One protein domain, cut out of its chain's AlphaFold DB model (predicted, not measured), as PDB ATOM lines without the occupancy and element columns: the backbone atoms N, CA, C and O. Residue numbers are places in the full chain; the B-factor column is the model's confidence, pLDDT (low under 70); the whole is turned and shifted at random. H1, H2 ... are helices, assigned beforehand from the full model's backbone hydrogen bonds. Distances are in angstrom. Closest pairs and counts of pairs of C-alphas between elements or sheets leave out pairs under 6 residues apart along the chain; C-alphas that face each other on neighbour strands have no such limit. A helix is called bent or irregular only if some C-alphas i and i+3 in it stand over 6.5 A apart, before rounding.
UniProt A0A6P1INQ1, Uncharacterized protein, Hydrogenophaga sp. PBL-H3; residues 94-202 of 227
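AT A GLANCE: This is residues 94 to 202 of the 227 residues of an uncharacterized protein of Hydrogenophaga sp. PBL-H3 (UniProt A0A6P1INQ1). The long helix H4 makes the core, and H3 and H1b, the second arm of the bent helix H1, pack on it and cross it steeply; H3 and H4 form a helical hairpin. H2 sits across H4 with few contacts, and the first arm, H1a, turns away, its residues 94 to 106 sticking out. The printed part has 109 residues, with four named helices in the order H1, H2, H3, H4 and no named strand: all helix. It is only just loose, close to compact, with a radius of gyration of the C-alphas of 15.9 A and spans of 50 by 35 by 22 A.

HOW THE PARTS SIT: H1, residues 94 to 124, was assigned as one helix by its hydrogen bonds but is bent: C-alphas 110 and 113 are 7.5 A apart. Its arms, H1a of residues 94 to 110 and H1b of residues 113 to 124, stand at a steep tilt of 65 degrees. H1b touches residues 178 to 189 of H4, residues 175 to 202, at a steep tilt of 44 degrees, the same way; the closest C-alphas, of Ala 119 and Leu 182, are 4.8 A apart. H2, residues 128 to 139, only just touches H4, with 3 pairs of C-alphas within 8 A, about perpendicular at 75 degrees; the closest C-alphas, of Leu 135 and Leu 190, are 6.6 A apart. H3, residues 146 to 164, touches residues 175 to 187 of H4 at a steep tilt of 44 degrees, opposite ways; the closest C-alphas, of His 155 and Ala 179, are 4.8 A apart. Every O i to N i+4 pair is within hydrogen-bond range in H1a, H1b, H2 and H3, and 22 of 24 in H4.

IN THESE COORDINATES: H1a begins at C-alpha 94, (182.929, 161.920, 172.310), and is 24.2 A long; H1b is 16.1 A, H2 16.7 A and H3 27.1 A. H4, 38.8 A long, ends at C-alpha 202, (175.644, 149.890, 218.615).

THE WHOLE: The C-alphas farthest apart, of Ala 96 and Asp 202, are 51.0 A apart. The printed part has no cut and no long link. The pLDDT is under 70 in residues 141 to 145 and 191 to 202.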
ATOM      1  N   LEU A  94     183.795 162.675 171.417       91.94
ATOM      2  CA  LEU A  94     182.929 161.920 172.310       91.94
ATOM      3  C   LEU A  94     182.385 160.655 171.641       91.94
ATOM      4  O   LEU A  94     182.211 159.646 172.323       91.94
ATOM      5  N   ALA A  95     182.121 160.688 170.333       92.62
ATOM      6  CA  ALA A  95     181.594 159.531 169.617       92.62
ATOM      7  C   ALA A  95     182.660 158.434 169.534       92.62
ATOM      8  O   ALA A  95     182.389 157.291 169.906       92.62
ATOM      9  N   ALA A  96     183.885 158.800 169.146       92.69
ATOM     10  CA  ALA A  96     185.012 157.874 169.120       92.69
ATOM     11  C   ALA A  96     185.351 157.334 170.521       92.69
ATOM     12  O   ALA A  96     185.575 156.134 170.679       92.69
ATOM     13  N   ALA A  97     185.331 158.188 171.551       90.75
ATOM     14  CA  ALA A  97     185.578 157.775 172.931       90.75
ATOM     15  C   ALA A  97     184.526 156.768 173.426       90.75
ATOM     16  O   ALA A  97     184.882 155.737 173.994       90.75
ATOM     17  N   CYS A  98     183.236 157.036 173.185       91.94
ATOM     18  CA  CYS A  98     182.151 156.120 173.548       91.94
ATOM     19  C   CYS A  98     182.275 154.775 172.831       91.94
ATOM     20  O   CYS A  98     182.063 153.735 173.452       91.94
ATOM     21  N   GLU A  99     182.628 154.789 171.547       92.12
ATOM     22  CA  GLU A  99     182.773 153.576 170.749       92.12
ATOM     23  C   GLU A  99     183.950 152.715 171.224       92.12
ATOM     24  O   GLU A  99     183.768 151.538 171.531       92.12
ATOM     25  N   ALA A 100     185.130 153.317 171.398       87.94
ATOM     26  CA  ALA A 100     186.304 152.622 171.923       87.94
ATOM     27  C   ALA A 100     186.056 152.072 173.337       87.94
ATOM     28  O   ALA A 100     186.424 150.940 173.654       87.94
ATOM     29  N   HIS A 101     185.379 152.850 174.188       86.19
ATOM     30  CA  HIS A 101     184.983 152.394 175.515       86.19
ATOM     31  C   HIS A 101     184.016 151.211 175.430       86.19
ATOM     32  O   HIS A 101     184.201 150.223 176.134       86.19
ATOM     33  N   ARG A 102     183.021 151.253 174.540       86.00
ATOM     34  CA  ARG A 102     182.076 150.151 174.320       86.00
ATOM     35  C   ARG A 102     182.787 148.872 173.865       86.00
ATOM     36  O   ARG A 102     182.454 147.797 174.356       86.00
ATOM     37  N   GLU A 103     183.762 148.963 172.967       86.31
ATOM     38  CA  GLU A 103     184.573 147.812 172.541       86.31
ATOM     39  C   GLU A 103     185.407 147.240 173.696       86.31
ATOM     40  O   GLU A 103     185.411 146.027 173.923       86.31
ATOM     41  N   ALA A 104     186.049 148.102 174.491       80.31
ATOM     42  CA  ALA A 104     186.777 147.681 175.686       80.31
ATOM     43  C   ALA A 104     185.848 147.014 176.720       80.31
ATOM     44  O   ALA A 104     186.195 145.985 177.305       80.31
ATOM     45  N   MET A 105     184.636 147.544 176.896       79.62
ATOM     46  CA  MET A 105     183.601 146.971 177.757       79.62
ATOM     47  C   MET A 105     183.149 145.586 177.281       79.62
ATOM     48  O   MET A 105     182.878 144.737 178.118       79.62
ATOM     49  N   GLN A 106     183.111 145.312 175.972       83.19
ATOM     50  CA  GLN A 106     182.784 143.975 175.454       83.19
ATOM     51  C   GLN A 106     183.866 142.945 175.785       83.19
ATOM     52  O   GLN A 106     183.560 141.803 176.134       83.19
ATOM     53  N   VAL A 107     185.139 143.345 175.701       77.56
ATOM     54  CA  VAL A 107     186.266 142.515 176.150       77.56
ATOM     55  C   VAL A 107     186.143 142.234 177.645       77.56
ATOM     56  O   VAL A 107     186.295 141.087 178.065       77.56
ATOM     57  N   TRP A 108     185.817 143.261 178.431       78.56
ATOM     58  CA  TRP A 108     185.588 143.106 179.861       78.56
ATOM     59  C   TRP A 108     184.406 142.181 180.153       78.56
ATOM     60  O   TRP A 108     184.564 141.250 180.928       78.56
ATOM     61  N   GLU A 109     183.252 142.372 179.522       80.75
ATOM     62  CA  GLU A 109     182.047 141.578 179.771       80.75
ATOM     63  C   GLU A 109     182.256 140.093 179.453       80.75
ATOM     64  O   GLU A 109     181.798 139.230 180.201       80.75
ATOM     65  N   ARG A 110     183.039 139.789 178.410       83.94
ATOM     66  CA  ARG A 110     183.462 138.418 178.101       83.94
ATOM     67  C   ARG A 110     184.285 137.798 179.231       83.94
ATOM     68  O   ARG A 110     184.063 136.642 179.578       83.94
ATOM     69  N   ASP A 111     185.232 138.549 179.785       85.69
ATOM     70  CA  ASP A 111     186.186 138.045 180.779       85.69
ATOM     71  C   ASP A 111     185.703 138.284 182.231       85.69
ATOM     72  O   ASP A 111     186.353 137.863 183.191       85.69
ATOM     73  N   TRP A 112     184.547 138.937 182.403       84.69
ATOM     74  CA  TRP A 112     184.025 139.420 183.683       84.69
ATOM     75  C   TRP A 112     183.805 138.302 184.689       84.69
ATOM     76  O   TRP A 112     184.223 138.433 185.838       84.69
ATOM     77  N   GLN A 113     183.166 137.207 184.269       86.81
ATOM     78  CA  GLN A 113     182.866 136.088 185.163       86.81
ATOM     79  C   GLN A 113     184.148 135.457 185.711       86.81
ATOM     80  O   GLN A 113     184.240 135.215 186.912       86.81
ATOM     81  N   ASP A 114     185.164 135.293 184.865       90.25
ATOM     82  CA  ASP A 114     186.440 134.716 185.277       90.25
ATOM     83  C   ASP A 114     187.221 135.659 186.207       90.25
ATOM     84  O   ASP A 114     187.807 135.216 187.196       90.25
ATOM     85  N   MET A 115     187.231 136.968 185.917       89.25
ATOM     86  CA  MET A 115     187.852 137.970 186.795       89.25
ATOM     87  C   MET A 115     187.143 138.039 188.150       89.25
ATOM     88  O   MET A 115     187.800 138.162 189.184       89.25
ATOM     89  N   LEU A 116     185.811 137.951 188.153       88.25
ATOM     90  CA  LEU A 116     184.990 137.955 189.357       88.25
ATOM     91  C   LEU A 116     185.232 136.704 190.206       88.25
ATOM     92  O   LEU A 116     185.432 136.825 191.413       88.25
ATOM     93  N   GLU A 117     185.265 135.522 189.586       90.81
ATOM     94  CA  GLU A 117     185.590 134.265 190.265       90.81
ATOM     95  C   GLU A 117     186.999 134.326 190.861       90.81
ATOM     96  O   GLU A 117     187.191 134.048 192.046       90.81
ATOM     97  N   TYR A 118     187.981 134.764 190.070       91.81
ATOM     98  CA  TYR A 118     189.349 134.942 190.541       91.81
ATOM     99  C   TYR A 118     189.423 135.904 191.732       91.81
ATOM    100  O   TYR A 118     190.070 135.594 192.736       91.81
ATOM    101  N   ALA A 119     188.758 137.060 191.643       89.81
ATOM    102  CA  ALA A 119     188.714 138.047 192.711       89.81
ATOM    103  C   ALA A 119     188.066 137.472 193.980       89.81
ATOM    104  O   ALA A 119     188.651 137.594 195.056       89.81
ATOM    105  N   SER A 120     186.925 136.788 193.854       89.00
ATOM    106  CA  SER A 120     186.234 136.138 194.976       89.00
ATOM    107  C   SER A 120     187.135 135.111 195.656       89.00
ATOM    108  O   SER A 120     187.391 135.214 196.849       89.00
ATOM    109  N   VAL A 121     187.706 134.174 194.894       90.69
ATOM    110  CA  VAL A 121     188.590 133.129 195.432       90.69
ATOM    111  C   VAL A 121     189.831 133.735 196.090       90.69
ATOM    112  O   VAL A 121     190.290 133.240 197.123       90.69
ATOM    113  N   THR A 122     190.383 134.801 195.510       90.50
ATOM    114  CA  THR A 122     191.548 135.502 196.065       90.50
ATOM    115  C   THR A 122     191.215 136.147 197.406       90.50
ATOM    116  O   THR A 122     191.966 135.978 198.367       90.50
ATOM    117  N   VAL A 123     190.080 136.844 197.495       89.31
ATOM    118  CA  VAL A 123     189.617 137.464 198.741       89.31
ATOM    119  C   VAL A 123     189.249 136.402 199.776       89.31
ATOM    120  O   VAL A 123     189.660 136.513 200.930       89.31
ATOM    121  N   ASP A 124     188.560 135.331 199.391       88.94
ATOM    122  CA  ASP A 124     188.173 134.240 200.292       88.94
ATOM    123  C   ASP A 124     189.387 133.567 200.931       88.94
ATOM    124  O   ASP A 124     189.412 133.361 202.147       88.94
ATOM    125  N   ARG A 125     190.427 133.303 200.134       89.88
ATOM    126  CA  ARG A 125     191.665 132.641 200.575       89.88
ATOM    127  C   ARG A 125     192.653 133.554 201.289       89.88
ATOM    128  O   ARG A 125     193.675 133.061 201.765       89.88
ATOM    129  N   MET A 126     192.395 134.858 201.354       90.88
ATOM    130  CA  MET A 126     193.267 135.772 202.081       90.88
ATOM    131  C   MET A 126     193.326 135.370 203.567       90.88
ATOM    132  O   MET A 126     192.270 135.114 204.160       90.88
ATOM    133  N   PRO A 127     194.525 135.308 204.181       90.50
ATOM    134  CA  PRO A 127     194.669 134.921 205.579       90.50
ATOM    135  C   PRO A 127     193.797 135.768 206.510       90.50
ATOM    136  O   PRO A 127     193.722 136.990 206.368       90.50
ATOM    137  N   THR A 128     193.161 135.133 207.498       88.06
ATOM    138  CA  THR A 128     192.333 135.837 208.495       88.06
ATOM    139  C   THR A 128     193.071 136.997 209.176       88.06
ATOM    140  O   THR A 128     192.481 138.077 209.224       88.06
ATOM    141  N   PRO A 129     194.344 136.854 209.604       91.12
ATOM    142  CA  PRO A 129     195.077 137.965 210.215       91.12
ATOM    143  C   PRO A 129     195.247 139.173 209.284       91.12
ATOM    144  O   PRO A 129     195.181 140.312 209.736       91.12
ATOM    145  N   ASP A 130     195.409 138.952 207.974       91.25
ATOM    146  CA  ASP A 130     195.512 140.049 207.005       91.25
ATOM    147  C   ASP A 130     194.185 140.802 206.876       91.25
ATOM    148  O   ASP A 130     194.174 142.035 206.860       91.25
ATOM    149  N   LYS A 131     193.060 140.074 206.839       89.50
ATOM    150  CA  LYS A 131     191.715 140.672 206.817       89.50
ATOM    151  C   LYS A 131     191.430 141.459 208.097       89.50
ATOM    152  O   LYS A 131     190.823 142.524 208.036       89.50
ATOM    153  N   GLU A 132     191.846 140.942 209.250       88.31
ATOM    154  CA  GLU A 132     191.695 141.615 210.544       88.31
ATOM    155  C   GLU A 132     192.525 142.897 210.605       88.31
ATOM    156  O   GLU A 132     191.968 143.949 210.915       88.31
ATOM    157  N   ARG A 133     193.794 142.846 210.181       90.81
ATOM    158  CA  ARG A 133     194.642 144.037 210.053       90.81
ATOM    159  C   ARG A 133     194.003 145.084 209.140       90.81
ATOM    160  O   ARG A 133     193.924 146.249 209.512       90.81
ATOM    161  N   MET A 134     193.493 144.688 207.971       91.50
ATOM    162  CA  MET A 134     192.805 145.619 207.064       91.50
ATOM    163  C   MET A 134     191.580 146.263 207.723       91.50
ATOM    164  O   MET A 134     191.365 147.462 207.569       91.50
ATOM    165  N   LEU A 135     190.781 145.508 208.484       87.88
ATOM    166  CA  LEU A 135     189.630 146.057 209.212       87.88
ATOM    167  C   LEU A 135     190.046 147.037 210.310       87.88
ATOM    168  O   LEU A 135     189.395 148.067 210.480       87.88
ATOM    169  N   GLU A 136     191.101 146.726 211.058       86.69
ATOM    170  CA  GLU A 136     191.660 147.624 212.069       86.69
ATOM    171  C   GLU A 136     192.178 148.912 211.434       86.69
ATOM    172  O   GLU A 136     191.819 150.000 211.883       86.69
ATOM    173  N   GLU A 137     192.924 148.799 210.333       86.62
ATOM    174  CA  GLU A 137     193.378 149.949 209.564       86.62
ATOM    175  C   GLU A 137     192.186 150.787 209.099       86.62
ATOM    176  O   GLU A 137     192.191 151.997 209.304       86.62
ATOM    177  N   LEU A 138     191.126 150.182 208.546       83.38
ATOM    178  CA  LEU A 138     189.936 150.916 208.096       83.38
ATOM    179  C   LEU A 138     189.232 151.687 209.220       83.38
ATOM    180  O   LEU A 138     188.729 152.780 208.946       83.38
ATOM    181  N   ARG A 139     189.214 151.147 210.445       79.50
ATOM    182  CA  ARG A 139     188.630 151.790 211.636       79.50
ATOM    183  C   ARG A 139     189.505 152.894 212.219       79.50
ATOM    184  O   ARG A 139     188.972 153.754 212.913       79.50
ATOM    185  N   ALA A 140     190.816 152.850 211.996       78.19
ATOM    186  CA  ALA A 140     191.710 153.894 212.466       78.19
ATOM    187  C   ALA A 140     191.348 155.232 211.808       78.19
ATOM    188  O   ALA A 140     191.105 155.290 210.595       78.19
ATOM    189  N   ASP A 141     191.351 156.304 212.605       66.44
ATOM    190  CA  ASP A 141     191.175 157.662 212.100       66.44
ATOM    191  C   ASP A 141     192.290 157.964 211.098       66.44
ATOM    192  O   ASP A 141     193.465 158.118 211.436       66.44
ATOM    193  N   SER A 142     191.910 157.999 209.825       69.06
ATOM    194  CA  SER A 142     192.816 158.216 208.710       69.06
ATOM    195  C   SER A 142     192.309 159.364 207.859       69.06
ATOM    196  O   SER A 142     191.134 159.431 207.505       69.06
ATOM    197  N   VAL A 143     193.238 160.229 207.452       68.62
ATOM    198  CA  VAL A 143     192.985 161.272 206.448       68.62
ATOM    199  C   VAL A 143     192.658 160.649 205.078       68.62
ATOM    200  O   VAL A 143     192.051 161.293 204.225       68.62
ATOM    201  N   CYS A 144     193.036 159.383 204.858       65.88
ATOM    202  CA  CYS A 144     192.783 158.662 203.617       65.88
ATOM    203  C   CYS A 144     191.427 157.925 203.658       65.88
ATOM    204  O   CYS A 144     191.222 157.055 204.516       65.88
ATOM    205  N   PRO A 145     190.501 158.202 202.718       68.44
ATOM    206  CA  PRO A 145     189.202 157.539 202.680       68.44
ATOM    207  C   PRO A 145     189.303 155.998 202.635       68.44
ATOM    208  O   PRO A 145     190.179 155.460 201.953       68.44
ATOM    209  N   PRO A 146     188.390 155.260 203.296       74.75
ATOM    210  CA  PRO A 146     188.336 153.794 203.256       74.75
ATOM    211  C   PRO A 146     188.379 153.206 201.841       74.75
ATOM    212  O   PRO A 146     189.162 152.301 201.566       74.75
ATOM    213  N   SER A 147     187.595 153.772 200.919       70.81
ATOM    214  CA  SER A 147     187.539 153.320 199.527       70.81
ATOM    215  C   SER A 147     188.891 153.435 198.825       70.81
ATOM    216  O   SER A 147     189.254 152.543 198.070       70.81
ATOM    217  N   VAL A 148     189.665 154.489 199.092       73.56
ATOM    218  CA  VAL A 148     191.010 154.685 198.529       73.56
ATOM    219  C   VAL A 148     191.964 153.601 199.036       73.56
ATOM    220  O   VAL A 148     192.716 153.032 198.252       73.56
ATOM    221  N   ARG A 149     191.910 153.278 200.332       79.06
ATOM    222  CA  ARG A 149     192.774 152.264 200.960       79.06
ATOM    223  C   ARG A 149     192.464 150.849 200.476       79.06
ATOM    224  O   ARG A 149     193.382 150.119 200.125       79.06
ATOM    225  N   ILE A 150     191.183 150.502 200.362       82.69
ATOM    226  CA  ILE A 150     190.750 149.208 199.803       82.69
ATOM    227  C   ILE A 150     191.266 149.040 198.374       82.69
ATOM    228  O   ILE A 150     191.833 148.011 198.016       82.69
ATOM    229  N   ASN A 151     191.112 150.086 197.569       78.56
ATOM    230  CA  ASN A 151     191.564 150.109 196.187       78.56
ATOM    231  C   ASN A 151     193.092 150.047 196.058       78.56
ATOM    232  O   ASN A 151     193.597 149.369 195.168       78.56
ATOM    233  N   LYS A 152     193.828 150.679 196.980       84.50
ATOM    234  CA  LYS A 152     195.283 150.528 197.086       84.50
ATOM    235  C   LYS A 152     195.676 149.066 197.275       84.50
ATOM    236  O   LYS A 152     196.472 148.549 196.498       84.50
ATOM    237  N   TRP A 153     195.100 148.396 198.275       90.19
ATOM    238  CA  TRP A 153     195.395 146.985 198.523       90.19
ATOM    239  C   TRP A 153     195.034 146.130 197.314       90.19
ATOM    240  O   TRP A 153     195.805 145.256 196.927       90.19
ATOM    241  N   ALA A 154     193.900 146.407 196.668       89.00
ATOM    242  CA  ALA A 154     193.485 145.668 195.485       89.00
ATOM    243  C   ALA A 154     194.477 145.793 194.319       89.00
ATOM    244  O   ALA A 154     194.800 144.798 193.660       89.00
ATOM    245  N   HIS A 155     195.002 146.999 194.103       87.88
ATOM    246  CA  HIS A 155     196.041 147.271 193.111       87.88
ATOM    247  C   HIS A 155     197.350 146.544 193.438       87.88
ATOM    248  O   HIS A 155     197.927 145.874 192.576       87.88
ATOM    249  N   GLU A 156     197.780 146.594 194.702       88.25
ATOM    250  CA  GLU A 156     198.976 145.901 195.197       88.25
ATOM    251  C   GLU A 156     198.863 144.377 195.035       88.25
ATOM    252  O   GLU A 156     199.791 143.736 194.527       88.25
ATOM    253  N   PHE A 157     197.714 143.789 195.385       88.81
ATOM    254  CA  PHE A 157     197.444 142.366 195.163       88.81
ATOM    255  C   PHE A 157     197.494 142.006 193.686       88.81
ATOM    256  O   PHE A 157     198.176 141.054 193.314       88.81
ATOM    257  N   THR A 158     196.815 142.770 192.835       88.25
ATOM    258  CA  THR A 158     196.727 142.473 191.402       88.25
ATOM    259  C   THR A 158     198.094 142.576 190.726       88.25
ATOM    260  O   THR A 158     198.493 141.683 189.974       88.25
ATOM    261  N   THR A 159     198.866 143.611 191.063       86.56
ATOM    262  CA  THR A 159     200.246 143.785 190.592       86.56
ATOM    263  C   THR A 159     201.138 142.618 191.021       86.56
ATOM    264  O   THR A 159     201.949 142.130 190.230       86.56
ATOM    265  N   THR A 160     200.986 142.143 192.258       87.12
ATOM    266  CA  THR A 160     201.740 140.996 192.785       87.12
ATOM    267  C   THR A 160     201.344 139.701 192.077       87.12
ATOM    268  O   THR A 160     202.207 138.983 191.579       87.12
ATOM    269  N   SER A 161     200.041 139.442 191.930       84.62
ATOM    270  CA  SER A 161     199.505 138.286 191.209       84.62
ATOM    271  C   SER A 161     199.996 138.195 189.769       84.62
ATOM    272  O   SER A 161     200.312 137.099 189.304       84.62
ATOM    273  N   ARG A 162     200.102 139.339 189.080       83.88
ATOM    274  CA  ARG A 162     200.659 139.423 187.728       83.88
ATOM    275  C   ARG A 162     202.144 139.056 187.693       83.88
ATOM    276  O   ARG A 162     202.549 138.288 186.827       83.88
ATOM    277  N   LYS A 163     202.949 139.592 188.618       83.56
ATOM    278  CA  LYS A 163     204.399 139.321 188.697       83.56
ATOM    279  C   LYS A 163     204.702 137.863 189.042       83.56
ATOM    280  O   LYS A 163     205.630 137.288 188.489       83.56
ATOM    281  N   GLU A 164     203.919 137.280 189.941       82.88
ATOM    282  CA  GLU A 164     204.110 135.912 190.438       82.88
ATOM    283  C   GLU A 164     203.388 134.849 189.594       82.88
ATOM    284  O   GLU A 164     203.505 133.662 189.884       82.88
ATOM    285  N   VAL A 165     202.626 135.259 188.572       75.31
ATOM    286  CA  VAL A 165     201.796 134.373 187.733       75.31
ATOM    287  C   VAL A 165     200.922 133.458 188.602       75.31
ATOM    288  O   VAL A 165     200.890 132.234 188.453       75.31
ATOM    289  N   ARG A 166     200.223 134.054 189.577       75.94
ATOM    290  CA  ARG A 166     199.396 133.283 190.516       75.94
ATOM    291  C   ARG A 166     198.329 132.491 189.767       75.94
ATOM    292  O   ARG A 166     197.707 132.981 188.826       75.94
ATOM    293  N   ARG A 167     198.081 131.263 190.230       76.19
ATOM    294  CA  ARG A 167     197.106 130.346 189.628       76.19
ATOM    295  C   ARG A 167     195.749 131.037 189.437       76.19
ATOM    296  O   ARG A 167     195.192 131.566 190.393       76.19
ATOM    297  N   GLY A 168     195.227 130.986 188.211       78.25
ATOM    298  CA  GLY A 168     193.948 131.591 187.828       78.25
ATOM    299  C   GLY A 168     194.053 133.001 187.235       78.25
ATOM    300  O   GLY A 168     193.111 133.424 186.578       78.25
ATOM    301  N   TYR A 169     195.186 133.701 187.393       82.44
ATOM    302  CA  TYR A 169     195.431 134.970 186.699       82.44
ATOM    303  C   TYR A 169     195.659 134.717 185.203       82.44
ATOM    304  O   TYR A 169     196.471 133.861 184.839       82.44
ATOM    305  N   LYS A 170     194.992 135.478 184.327       84.06
ATOM    306  CA  LYS A 170     195.210 135.408 182.874       84.06
ATOM    307  C   LYS A 170     196.046 136.594 182.389       84.06
ATOM    308  O   LYS A 170     195.768 137.742 182.715       84.06
ATOM    309  N   ALA A 171     197.079 136.324 181.588       80.50
ATOM    310  CA  ALA A 171     198.048 137.337 181.143       80.50
ATOM    311  C   ALA A 171     197.442 138.458 180.280       80.50
ATOM    312  O   ALA A 171     197.993 139.554 180.231       80.50
ATOM    313  N   ASN A 172     196.321 138.181 179.611       83.31
ATOM    314  CA  ASN A 172     195.584 139.135 178.787       83.31
ATOM    315  C   ASN A 172     194.643 140.043 179.595       83.31
ATOM    316  O   ASN A 172     194.015 140.916 179.006       83.31
ATOM    317  N   TRP A 173     194.513 139.835 180.909       86.06
ATOM    318  CA  TRP A 173     193.703 140.705 181.750       86.06
ATOM    319  C   TRP A 173     194.383 142.044 181.990       86.06
ATOM    320  O   TRP A 173     195.564 142.116 182.348       86.06
ATOM    321  N   ASP A 174     193.590 143.102 181.846       82.19
ATOM    322  CA  ASP A 174     193.984 144.433 182.262       82.19
ATOM    323  C   ASP A 174     194.121 144.486 183.794       82.19
ATOM    324  O   ASP A 174     193.253 144.034 184.546       82.19
ATOM    325  N   THR A 175     195.258 145.006 184.258       82.44
ATOM    326  CA  THR A 175     195.601 145.062 185.687       82.44
ATOM    327  C   THR A 175     194.700 146.027 186.450       82.44
ATOM    328  O   THR A 175     194.336 145.732 187.584       82.44
ATOM    329  N   GLU A 176     194.312 147.145 185.847       79.06
ATOM    330  CA  GLU A 176     193.489 148.164 186.500       79.06
ATOM    331  C   GLU A 176     192.025 147.719 186.577       79.06
ATOM    332  O   GLU A 176     191.350 147.915 187.596       79.06
ATOM    333  N   VAL A 177     191.549 147.021 185.542       80.44
ATOM    334  CA  VAL A 177     190.231 146.375 185.561       80.44
ATOM    335  C   VAL A 177     190.185 145.303 186.648       80.44
ATOM    336  O   VAL A 177     189.290 145.339 187.494       80.44
ATOM    337  N   LEU A 178     191.163 144.390 186.697       86.50
ATOM    338  CA  LEU A 178     191.178 143.336 187.715       86.50
ATOM    339  C   LEU A 178     191.320 143.901 189.136       86.50
ATOM    340  O   LEU A 178     190.624 143.439 190.043       86.50
ATOM    341  N   ALA A 179     192.148 144.931 189.331       86.56
ATOM    342  CA  ALA A 179     192.258 145.636 190.606       86.56
ATOM    343  C   ALA A 179     190.923 146.262 191.026       86.56
ATOM    344  O   ALA A 179     190.544 146.168 192.193       86.56
ATOM    345  N   SER A 180     190.160 146.815 190.081       80.12
ATOM    346  CA  SER A 180     188.822 147.348 190.350       80.12
ATOM    347  C   SER A 180     187.841 146.248 190.779       80.12
ATOM    348  O   SER A 180     187.113 146.427 191.759       80.12
ATOM    349  N   VAL A 181     187.843 145.087 190.109       85.19
ATOM    350  CA  VAL A 181     186.994 143.936 190.482       85.19
ATOM    351  C   VAL A 181     187.361 143.413 191.871       85.19
ATOM    352  O   VAL A 181     186.489 143.193 192.714       85.19
ATOM    353  N   LEU A 182     188.658 143.255 192.139       88.31
ATOM    354  CA  LEU A 182     189.164 142.780 193.421       88.31
ATOM    355  C   LEU A 182     188.897 143.786 194.546       88.31
ATOM    356  O   LEU A 182     188.540 143.383 195.650       88.31
ATOM    357  N   GLY A 183     188.975 145.085 194.258       85.06
ATOM    358  CA  GLY A 183     188.598 146.155 195.176       85.06
ATOM    359  C   GLY A 183     187.122 146.102 195.559       85.06
ATOM    360  O   GLY A 183     186.802 146.258 196.734       85.06
ATOM    361  N   LEU A 184     186.224 145.811 194.611       81.88
ATOM    362  CA  LEU A 184     184.800 145.600 194.902       81.88
ATOM    363  C   LEU A 184     184.571 144.365 195.783       81.88
ATOM    364  O   LEU A 184     183.797 144.439 196.734       81.88
ATOM    365  N   GLN A 185     185.260 143.251 195.518       87.00
ATOM    366  CA  GLN A 185     185.151 142.048 196.354       87.00
ATOM    367  C   GLN A 185     185.712 142.265 197.764       87.00
ATOM    368  O   GLN A 185     185.086 141.865 198.745       87.00
ATOM    369  N   LEU A 186     186.844 142.963 197.890       87.56
ATOM    370  CA  LEU A 186     187.378 143.376 199.188       87.56
ATOM    371  C   LEU A 186     186.417 144.314 199.916       87.56
ATOM    372  O   LEU A 186     186.208 144.160 201.113       87.56
ATOM    373  N   GLU A 187     185.809 145.267 199.215       82.38
ATOM    374  CA  GLU A 187     184.818 146.176 199.791       82.38
ATOM    375  C   GLU A 187     183.582 145.420 200.295       82.38
ATOM    376  O   GLU A 187     183.090 145.728 201.378       82.38
ATOM    377  N   LEU A 188     183.115 144.389 199.582       82.12
ATOM    378  CA  LEU A 188     182.025 143.519 200.036       82.12
ATOM    379  C   LEU A 188     182.422 142.687 201.266       82.12
ATOM    380  O   LEU A 188     181.688 142.658 202.260       82.12
ATOM    381  N   GLU A 189     183.591 142.048 201.238       85.62
ATOM    382  CA  GLU A 189     184.079 141.211 202.339       85.62
ATOM    383  C   GLU A 189     184.330 142.042 203.606       85.62
ATOM    384  O   GLU A 189     183.881 141.683 204.698       85.62
ATOM    385  N   LEU A 190     184.986 143.196 203.470       82.38
ATOM    386  CA  LEU A 190     185.295 144.097 204.579       82.38
ATOM    387  C   LEU A 190     184.059 144.899 205.019       82.38
ATOM    388  O   LEU A 190     183.843 145.085 206.213       82.38
ATOM    389  N   GLY A 191     183.201 145.322 204.088       67.50
ATOM    390  CA  GLY A 191     181.974 146.082 204.346       67.50
ATOM    391  C   GLY A 191     180.894 145.265 205.056       67.50
ATOM    392  O   GLY A 191     180.322 145.731 206.045       67.50
ATOM    393  N   SER A 192     180.692 144.004 204.652       57.88
ATOM    394  CA  SER A 192     179.805 143.069 205.364       57.88
ATOM    395  C   SER A 192     180.261 142.835 206.810       57.88
ATOM    396  O   SER A 192     179.457 142.514 207.692       57.88
ATOM    397  N   ARG A 193     181.564 142.986 207.076       51.72
ATOM    398  CA  ARG A 193     182.147 142.917 208.415       51.72
ATOM    399  C   ARG A 193     181.987 144.254 209.139       51.72
ATOM    400  O   ARG A 193     181.558 144.226 210.287       51.72
ATOM    401  N   CYS A 194     182.214 145.405 208.500       42.62
ATOM    402  CA  CYS A 194     182.023 146.732 209.098       42.62
ATOM    403  C   CYS A 194     180.581 146.988 209.569       42.62
ATOM    404  O   CYS A 194     180.405 147.477 210.679       42.62
ATOM    405  N   GLU A 195     179.545 146.582 208.825       43.91
ATOM    406  CA  GLU A 195     178.153 146.680 209.307       43.91
ATOM    407  C   GLU A 195     177.864 145.748 210.497       43.91
ATOM    408  O   GLU A 195     177.104 146.105 211.397       43.91
ATOM    409  N   ARG A 196     178.482 144.559 210.541       44.00
ATOM    410  CA  ARG A 196     178.396 143.643 211.695       44.00
ATOM    411  C   ARG A 196     179.145 144.184 212.912       44.00
ATOM    412  O   ARG A 196     178.692 144.001 214.036       44.00
ATOM    413  N   ILE A 197     180.268 144.858 212.689       38.00
ATOM    414  CA  ILE A 197     181.083 145.510 213.714       38.00
ATOM    415  C   ILE A 197     180.338 146.726 214.275       38.00
ATOM    416  O   ILE A 197     180.204 146.828 215.488       38.00
ATOM    417  N   GLN A 198     179.778 147.580 213.414       36.09
ATOM    418  CA  GLN A 198     178.971 148.727 213.825       36.09
ATOM    419  C   GLN A 198     177.713 148.268 214.577       36.09
ATOM    420  O   GLN A 198     177.458 148.749 215.668       36.09
ATOM    421  N   LYS A 199     177.007 147.227 214.107       37.22
ATOM    422  CA  LYS A 199     175.876 146.631 214.846       37.22
ATOM    423  C   LYS A 199     176.263 145.994 216.185       37.22
ATOM    424  O   LYS A 199     175.411 145.938 217.063       37.22
ATOM    425  N   ARG A 200     177.489 145.480 216.352       33.03
ATOM    426  CA  ARG A 200     177.989 144.972 217.647       33.03
ATOM    427  C   ARG A 200     178.355 146.108 218.602       33.03
ATOM    428  O   ARG A 200     178.093 145.984 219.792       33.03
ATOM    429  N   LEU A 201     178.909 147.199 218.079       31.72
ATOM    430  CA  LEU A 201     179.213 148.410 218.844       31.72
ATOM    431  C   LEU A 201     177.929 149.153 219.256       31.72
ATOM    432  O   LEU A 201     177.799 149.544 220.411       31.72
ATOM    433  N   ASP A 202     176.937 149.237 218.367       35.00
ATOM    434  CA  ASP A 202     175.644 149.890 218.615       35.00
ATOM    435  C   ASP A 202     174.707 149.057 219.517       35.00
ATOM    436  O   ASP A 202     173.777 149.598 220.111       35.00
TER     437      ASP A 202